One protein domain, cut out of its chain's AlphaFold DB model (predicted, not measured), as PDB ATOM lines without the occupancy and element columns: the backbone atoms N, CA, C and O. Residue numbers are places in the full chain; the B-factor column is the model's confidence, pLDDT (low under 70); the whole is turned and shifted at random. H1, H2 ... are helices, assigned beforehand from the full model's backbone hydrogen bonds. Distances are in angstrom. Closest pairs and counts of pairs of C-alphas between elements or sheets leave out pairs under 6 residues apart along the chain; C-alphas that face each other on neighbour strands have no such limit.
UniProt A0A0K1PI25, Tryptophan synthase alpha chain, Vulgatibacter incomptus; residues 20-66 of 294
ATOM      1  N   VAL A  20       4.405 -22.679 -49.848       68.94
ATOM      2  CA  VAL A  20       4.641 -24.118 -49.654       68.94
ATOM      3  C   VAL A  20       4.829 -24.775 -51.012       68.94
ATOM      4  O   VAL A  20       3.885 -24.777 -51.805       68.94
ATOM      5  N   ASP A  21       6.004 -25.346 -51.270       74.12
ATOM      6  CA  ASP A  21       6.286 -26.145 -52.464       74.12
ATOM      7  C   ASP A  21       6.199 -27.646 -52.140       74.12
ATOM      8  O   ASP A  21       7.000 -28.169 -51.375       74.12
ATOM      9  N   LEU A  22       5.206 -28.350 -52.692       75.00
ATOM     10  CA  LEU A  22       5.058 -29.798 -52.487       75.00
ATOM     11  C   LEU A  22       5.815 -30.636 -53.530       75.00
ATOM     12  O   LEU A  22       5.785 -31.860 -53.441       75.00
ATOM     13  N   ASP A  23       6.497 -29.993 -54.484       77.31
ATOM     14  CA  ASP A  23       7.405 -30.645 -55.435       77.31
ATOM     15  C   ASP A  23       8.861 -30.669 -54.908       77.31
ATOM     16  O   ASP A  23       9.735 -31.271 -55.533       77.31
ATOM     17  N   ASN A  24       9.138 -30.028 -53.762       79.69
ATOM     18  CA  ASN A  24      10.449 -29.994 -53.115       79.69
ATOM     19  C   ASN A  24      10.447 -30.821 -51.819       79.69
ATOM     20  O   ASN A  24       9.772 -30.475 -50.850       79.69
ATOM     21  N   ASP A  25      11.264 -31.875 -51.773       81.94
ATOM     22  CA  ASP A  25      11.369 -32.785 -50.622       81.94
ATOM     23  C   ASP A  25      11.687 -32.061 -49.298       81.94
ATOM     24  O   ASP A  25      11.165 -32.424 -48.242       81.94
ATOM     25  N   GLY A  26      12.499 -30.999 -49.336       74.75
ATOM     26  CA  GLY A  26      12.834 -30.193 -48.162       74.75
ATOM     27  C   GLY A  26      11.651 -29.379 -47.635       74.75
ATOM     28  O   GLY A  26      11.484 -29.237 -46.423       74.75
ATOM     29  N   ASP A  27      10.801 -28.864 -48.518       73.88
ATOM     30  CA  ASP A  27       9.586 -28.124 -48.162       73.88
ATOM     31  C   ASP A  27       8.469 -29.054 -47.679       73.88
ATOM     32  O   ASP A  27       7.794 -28.733 -46.692       73.88
ATOM     33  N   VAL A  28       8.319 -30.223 -48.313       80.00
ATOM     34  CA  VAL A  28       7.427 -31.302 -47.862       80.00
ATOM     35  C   VAL A  28       7.800 -31.722 -46.443       80.00
ATOM     36  O   VAL A  28       6.935 -31.793 -45.568       80.00
ATOM     37  N   LEU A  29       9.093 -31.922 -46.181       77.69
ATOM     38  CA  LEU A  29       9.595 -32.337 -44.876       77.69
ATOM     39  C   LEU A  29       9.392 -31.274 -43.790       77.69
ATOM     40  O   LEU A  29       8.993 -31.614 -42.676       77.69
ATOM     41  N   ARG A  30       9.576 -29.979 -44.103       79.62
ATOM     42  CA  ARG A  30       9.262 -28.877 -43.165       79.62
ATOM     43  C   ARG A  30       7.795 -28.860 -42.729       79.62
ATOM     44  O   ARG A  30       7.483 -28.327 -41.669       79.62
ATOM     45  N   HIS A  31       6.903 -29.447 -43.524       80.00
ATOM     46  CA  HIS A  31       5.472 -29.519 -43.240       80.00
ATOM     47  C   HIS A  31       4.986 -30.937 -42.896       80.00
ATOM     48  O   HIS A  31       3.775 -31.129 -42.748       80.00
ATOM     49  N   ALA A  32       5.888 -31.913 -42.713       81.19
ATOM     50  CA  ALA A  32       5.557 -33.328 -42.525       81.19
ATOM     51  C   ALA A  32       4.581 -33.576 -41.360       81.19
ATOM     52  O   ALA A  32       3.573 -34.251 -41.550       81.19
ATOM     53  N   ASP A  33       4.784 -32.951 -40.194       81.94
ATOM     54  CA  ASP A  33       3.883 -33.091 -39.034       81.94
ATOM     55  C   ASP A  33       2.469 -32.562 -39.313       81.94
ATOM     56  O   ASP A  33       1.448 -33.123 -38.892       81.94
ATOM     57  N   LYS A  34       2.385 -31.466 -40.072       81.44
ATOM     58  CA  LYS A  34       1.111 -30.863 -40.464       81.44
ATOM     59  C   LYS A  34       0.395 -31.716 -41.510       81.44
ATOM     60  O   LYS A  34      -0.822 -31.883 -41.425       81.44
ATOM     61  N   ILE A  35       1.140 -32.288 -42.457       81.69
ATOM     62  CA  ILE A  35       0.625 -33.249 -43.437       81.69
ATOM     63  C   ILE A  35       0.122 -34.496 -42.703       81.69
ATOM     64  O   ILE A  35      -1.030 -34.882 -42.898       81.69
ATOM     65  N   ARG A  36       0.907 -35.057 -41.771       84.06
ATOM     66  CA  ARG A  36       0.515 -36.228 -40.976       84.06
ATOM     67  C   ARG A  36      -0.759 -35.994 -40.171       84.06
ATOM     68  O   ARG A  36      -1.736 -36.734 -40.295       84.06
ATOM     69  N   SER A  37      -0.794 -34.919 -39.388       82.50
ATOM     70  CA  SER A  37      -1.955 -34.585 -38.551       82.50
ATOM     71  C   SER A  37      -3.228 -34.318 -39.364       82.50
ATOM     72  O   SER A  37      -4.329 -34.641 -38.914       82.50
ATOM     73  N   THR A  38      -3.102 -33.774 -40.576       78.94
ATOM     74  CA  THR A  38      -4.251 -33.434 -41.428       78.94
ATOM     75  C   THR A  38      -4.744 -34.640 -42.233       78.94
ATOM     76  O   THR A  38      -5.938 -34.947 -42.214       78.94
ATOM     77  N   VAL A  39      -3.835 -35.371 -42.882       79.00
ATOM     78  CA  VAL A  39      -4.170 -36.491 -43.772       79.00
ATOM     79  C   VAL A  39      -4.504 -37.763 -42.997       79.00
ATOM     80  O   VAL A  39      -5.478 -38.441 -43.322       79.00
ATOM     81  N   PHE A  40      -3.737 -38.074 -41.953       78.69
ATOM     82  CA  PHE A  40      -3.871 -39.322 -41.196       78.69
ATOM     83  C   PHE A  40      -4.667 -39.125 -39.909       78.69
ATOM     84  O   PHE A  40      -5.461 -39.990 -39.552       78.69
ATOM     85  N   GLY A  41      -4.506 -37.975 -39.246       78.56
ATOM     86  CA  GLY A  41      -5.239 -37.656 -38.016       78.56
ATOM     87  C   GLY A  41      -6.693 -37.254 -38.270       78.56
ATOM     88  O   GLY A  41      -7.609 -37.824 -37.687       78.56
ATOM     89  N   LYS A  42      -6.920 -36.277 -39.157       77.94
ATOM     90  CA  LYS A  42      -8.273 -35.772 -39.470       77.94
ATOM     91  C   LYS A  42      -8.942 -36.492 -40.641       77.94
ATOM     92  O   LYS A  42     -10.142 -36.333 -40.836       77.94
ATOM     93  N   GLY A  43      -8.185 -37.271 -41.419       69.62
ATOM     94  CA  GLY A  43      -8.704 -37.981 -42.589       69.62
ATOM     95  C   GLY A  43      -9.133 -37.048 -43.723       69.62
ATOM     96  O   GLY A  43      -9.966 -37.427 -44.538       69.62
ATOM     97  N   THR A  44      -8.615 -35.821 -43.778       68.56
ATOM     98  CA  THR A  44      -9.038 -34.804 -44.749       68.56
ATOM     99  C   THR A  44      -7.853 -34.323 -45.568       68.56
ATOM    100  O   THR A  44      -6.858 -33.896 -44.992       68.56
ATOM    101  N   MET A  45      -7.982 -34.303 -46.894       65.62
ATOM    102  CA  MET A  45      -7.146 -33.479 -47.770       65.62
ATOM    103  C   MET A  45      -7.988 -32.298 -48.264       65.62
ATOM    104  O   MET A  45      -9.048 -32.526 -48.861       65.62
ATOM    105  N   PRO A  46      -7.579 -31.042 -48.022       59.44
ATOM    106  CA  PRO A  46      -8.205 -29.910 -48.684       59.44
ATOM    107  C   PRO A  46      -8.052 -30.026 -50.218       59.44
ATOM    108  O   PRO A  46      -6.966 -30.381 -50.671       59.44
ATOM    109  N   PRO A  47      -9.097 -29.754 -51.027       52.25
ATOM    110  CA  PRO A  47     -10.448 -29.369 -50.627       52.25
ATOM    111  C   PRO A  47     -11.501 -30.499 -50.634       52.25
ATOM    112  O   PRO A  47     -12.644 -30.197 -50.307       52.25
ATOM    113  N   ALA A  48     -11.222 -31.758 -51.020       59.62
ATOM    114  CA  ALA A  48     -12.337 -32.595 -51.502       59.62
ATOM    115  C   ALA A  48     -12.298 -34.130 -51.337       59.62
ATOM    116  O   ALA A  48     -12.845 -34.786 -52.220       59.62
ATOM    117  N   ARG A  49     -11.765 -34.699 -50.236       63.03
ATOM    118  CA  ARG A  49     -12.124 -36.019 -49.610       63.03
ATOM    119  C   ARG A  49     -10.914 -36.677 -48.911       63.03
ATOM    120  O   ARG A  49      -9.787 -36.231 -49.116       63.03
ATOM    121  N   PRO A  50     -11.121 -37.706 -48.064       71.44
ATOM    122  CA  PRO A  50     -10.027 -38.542 -47.566       71.44
ATOM    123  C   PRO A  50      -9.270 -39.214 -48.722       71.44
ATOM    124  O   PRO A  50      -9.921 -39.694 -49.650       71.44
ATOM    125  N   LEU A  51      -7.935 -39.301 -48.636       72.25
ATOM    126  CA  LEU A  51      -7.136 -40.161 -49.527       72.25
ATOM    127  C   LEU A  51      -7.595 -41.611 -49.395       72.25
ATOM    128  O   LEU A  51      -7.961 -42.040 -48.287       72.25
ATOM    129  N   ASP A  52      -7.528 -42.370 -50.485       78.88
ATOM    130  CA  ASP A  52      -7.754 -43.808 -50.400       78.88
ATOM    131  C   ASP A  52      -6.657 -44.501 -49.569       78.88
ATOM    132  O   ASP A  52      -5.638 -43.911 -49.194       78.88
ATOM    133  N   SER A  53      -6.896 -45.757 -49.193       76.94
ATOM    134  CA  SER A  53      -5.988 -46.497 -48.314       76.94
ATOM    135  C   SER A  53      -4.601 -46.726 -48.924       76.94
ATOM    136  O   SER A  53      -3.624 -46.772 -48.180       76.94
ATOM    137  N   CYS A  54      -4.502 -46.856 -50.249       75.31
ATOM    138  CA  CYS A  54      -3.245 -47.093 -50.953       75.31
ATOM    139  C   CYS A  54      -2.428 -45.801 -51.064       75.31
ATOM    140  O   CYS A  54      -1.238 -45.797 -50.752       75.31
ATOM    141  N   GLU A  55      -3.070 -44.692 -51.427       81.00
ATOM    142  CA  GLU A  55      -2.445 -43.364 -51.485       81.00
ATOM    143  C   GLU A  55      -1.943 -42.914 -50.110       81.00
ATOM    144  O   GLU A  55      -0.849 -42.365 -49.973       81.00
ATOM    145  N   ARG A  56      -2.721 -43.204 -49.063       78.56
ATOM    146  CA  ARG A  56      -2.352 -42.906 -47.679       78.56
ATOM    147  C   ARG A  56      -1.123 -43.698 -47.233       78.56
ATOM    148  O   ARG A  56      -0.218 -43.124 -46.635       78.56
ATOM    149  N   ALA A  57      -1.059 -44.990 -47.553       78.62
ATOM    150  CA  ALA A  57       0.105 -45.821 -47.247       78.62
ATOM    151  C   ALA A  57       1.364 -45.367 -48.014       78.62
ATOM    152  O   ALA A  57       2.459 -45.341 -47.447       78.62
ATOM    153  N   ALA A  58       1.211 -44.957 -49.277       82.50
ATOM    154  CA  ALA A  58       2.307 -44.428 -50.088       82.50
ATOM    155  C   ALA A  58       2.855 -43.103 -49.534       82.50
ATOM    156  O   ALA A  58       4.071 -42.946 -49.430       82.50
ATOM    157  N   LEU A  59       1.978 -42.180 -49.116       83.56
ATOM    158  CA  LEU A  59       2.388 -40.918 -48.499       83.56
ATOM    159  C   LEU A  59       3.095 -41.136 -47.155       83.56
ATOM    160  O   LEU A  59       4.115 -40.502 -46.909       83.56
ATOM    161  N   GLU A  60       2.606 -42.047 -46.306       83.31
ATOM    162  CA  GLU A  60       3.276 -42.349 -45.029       83.31
ATOM    163  C   GLU A  60       4.667 -42.935 -45.261       83.31
ATOM    164  O   GLU A  60       5.620 -42.571 -44.575       83.31
ATOM    165  N   THR A  61       4.797 -43.807 -46.263       83.44
ATOM    166  CA  THR A  61       6.086 -44.395 -46.641       83.44
ATOM    167  C   THR A  61       7.038 -43.316 -47.147       83.44
ATOM    168  O   THR A  61       8.163 -43.243 -46.669       83.44
ATOM    169  N   TYR A  62       6.586 -42.440 -48.045       84.25
ATOM    170  CA  TYR A  62       7.390 -41.334 -48.570       84.25
ATOM    171  C   TYR A  62       7.845 -40.370 -47.460       84.25
ATOM    172  O   TYR A  62       9.041 -40.100 -47.340       84.25
ATOM    173  N   LEU A  63       6.937 -39.934 -46.580       82.50
ATOM    174  CA  LEU A  63       7.283 -39.090 -45.428       82.50
ATOM    175  C   LEU A  63       8.270 -39.792 -44.485       82.50
ATOM    176  O   LEU A  63       9.239 -39.179 -44.047       82.50
ATOM    177  N   SER A  64       8.083 -41.090 -44.236       81.69
ATOM    178  CA  SER A  64       9.008 -41.886 -43.421       81.69
ATOM    179  C   SER A  64      10.386 -42.029 -44.072       81.69
ATOM    180  O   SER A  64      11.398 -41.969 -43.380       81.69
ATOM    181  N   THR A  65      10.463 -42.178 -45.399       79.50
ATOM    182  CA  THR A  65      11.747 -42.244 -46.118       79.50
ATOM    183  C   THR A  65      12.474 -40.902 -46.142       79.50
ATOM    184  O   THR A  65      13.692 -40.873 -45.984       79.50
ATOM    185  N   LEU A  66      11.742 -39.787 -46.259       75.50
ATOM    186  CA  LEU A  66      12.321 -38.447 -46.148       75.50
ATOM    187  C   LEU A  66      12.871 -38.185 -44.740       75.50
ATOM    188  O   LEU A  66      13.922 -37.570 -44.582       75.50
TER     189      LEU A  66
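Overview. This is residues 20 to 66 of the 294 residues of the protein "Tryptophan synthase alpha chain" of Vulgatibacter incomptus (UniProt A0A0K1PI25). Two helices, H2 and H3, fold back on each other as a helical hairpin, with a long looping link at one end and the short H1 set crosswise at the other. The printed part has 47 residues with three named helices, in the order H1, H2, H3, and no named strand; its class is all helix. It is compact, with a radius of gyration of the C-alphas of 10.3 A, and spans 25 by 20 by 17 A.

Along the chain. Find C-alpha 25 at (11.369, -32.785, -50.622); from there H1 runs 8.7 A to residue 30. H2, residues 32 to 41, measures 12.5 A. H3, residues 53 to 66, runs 20.1 A to C-alpha 66 at (12.321, -38.447, -46.148).

Arrangement. H2 and H3 touch at a shallow tilt of 21 degrees, opposite ways; their closest C-alphas, of Ala 32 and Leu 63, are 6.7 A apart. H1 only just touches H3, with 3 pairs of C-alphas within 8 A, through residues 63 to 66 of H3 alone; the closest, of Leu 29 and Leu 66, are 6.8 A apart. Their lines are about perpendicular, at 90 degrees. H1 and H2 meet only through their tight link. In H1, H2 and H3 every O i to N i+4 pair is within hydrogen-bond range.

Size, cuts and confidence. The farthest C-alphas, of Ala 48 and Thr 65, are 26.5 A apart. The printed part has no cut; the link from H2 to H3 is long, 11 residues. Look for pLDDT under 70 at residue 20 and residues 43 to 49.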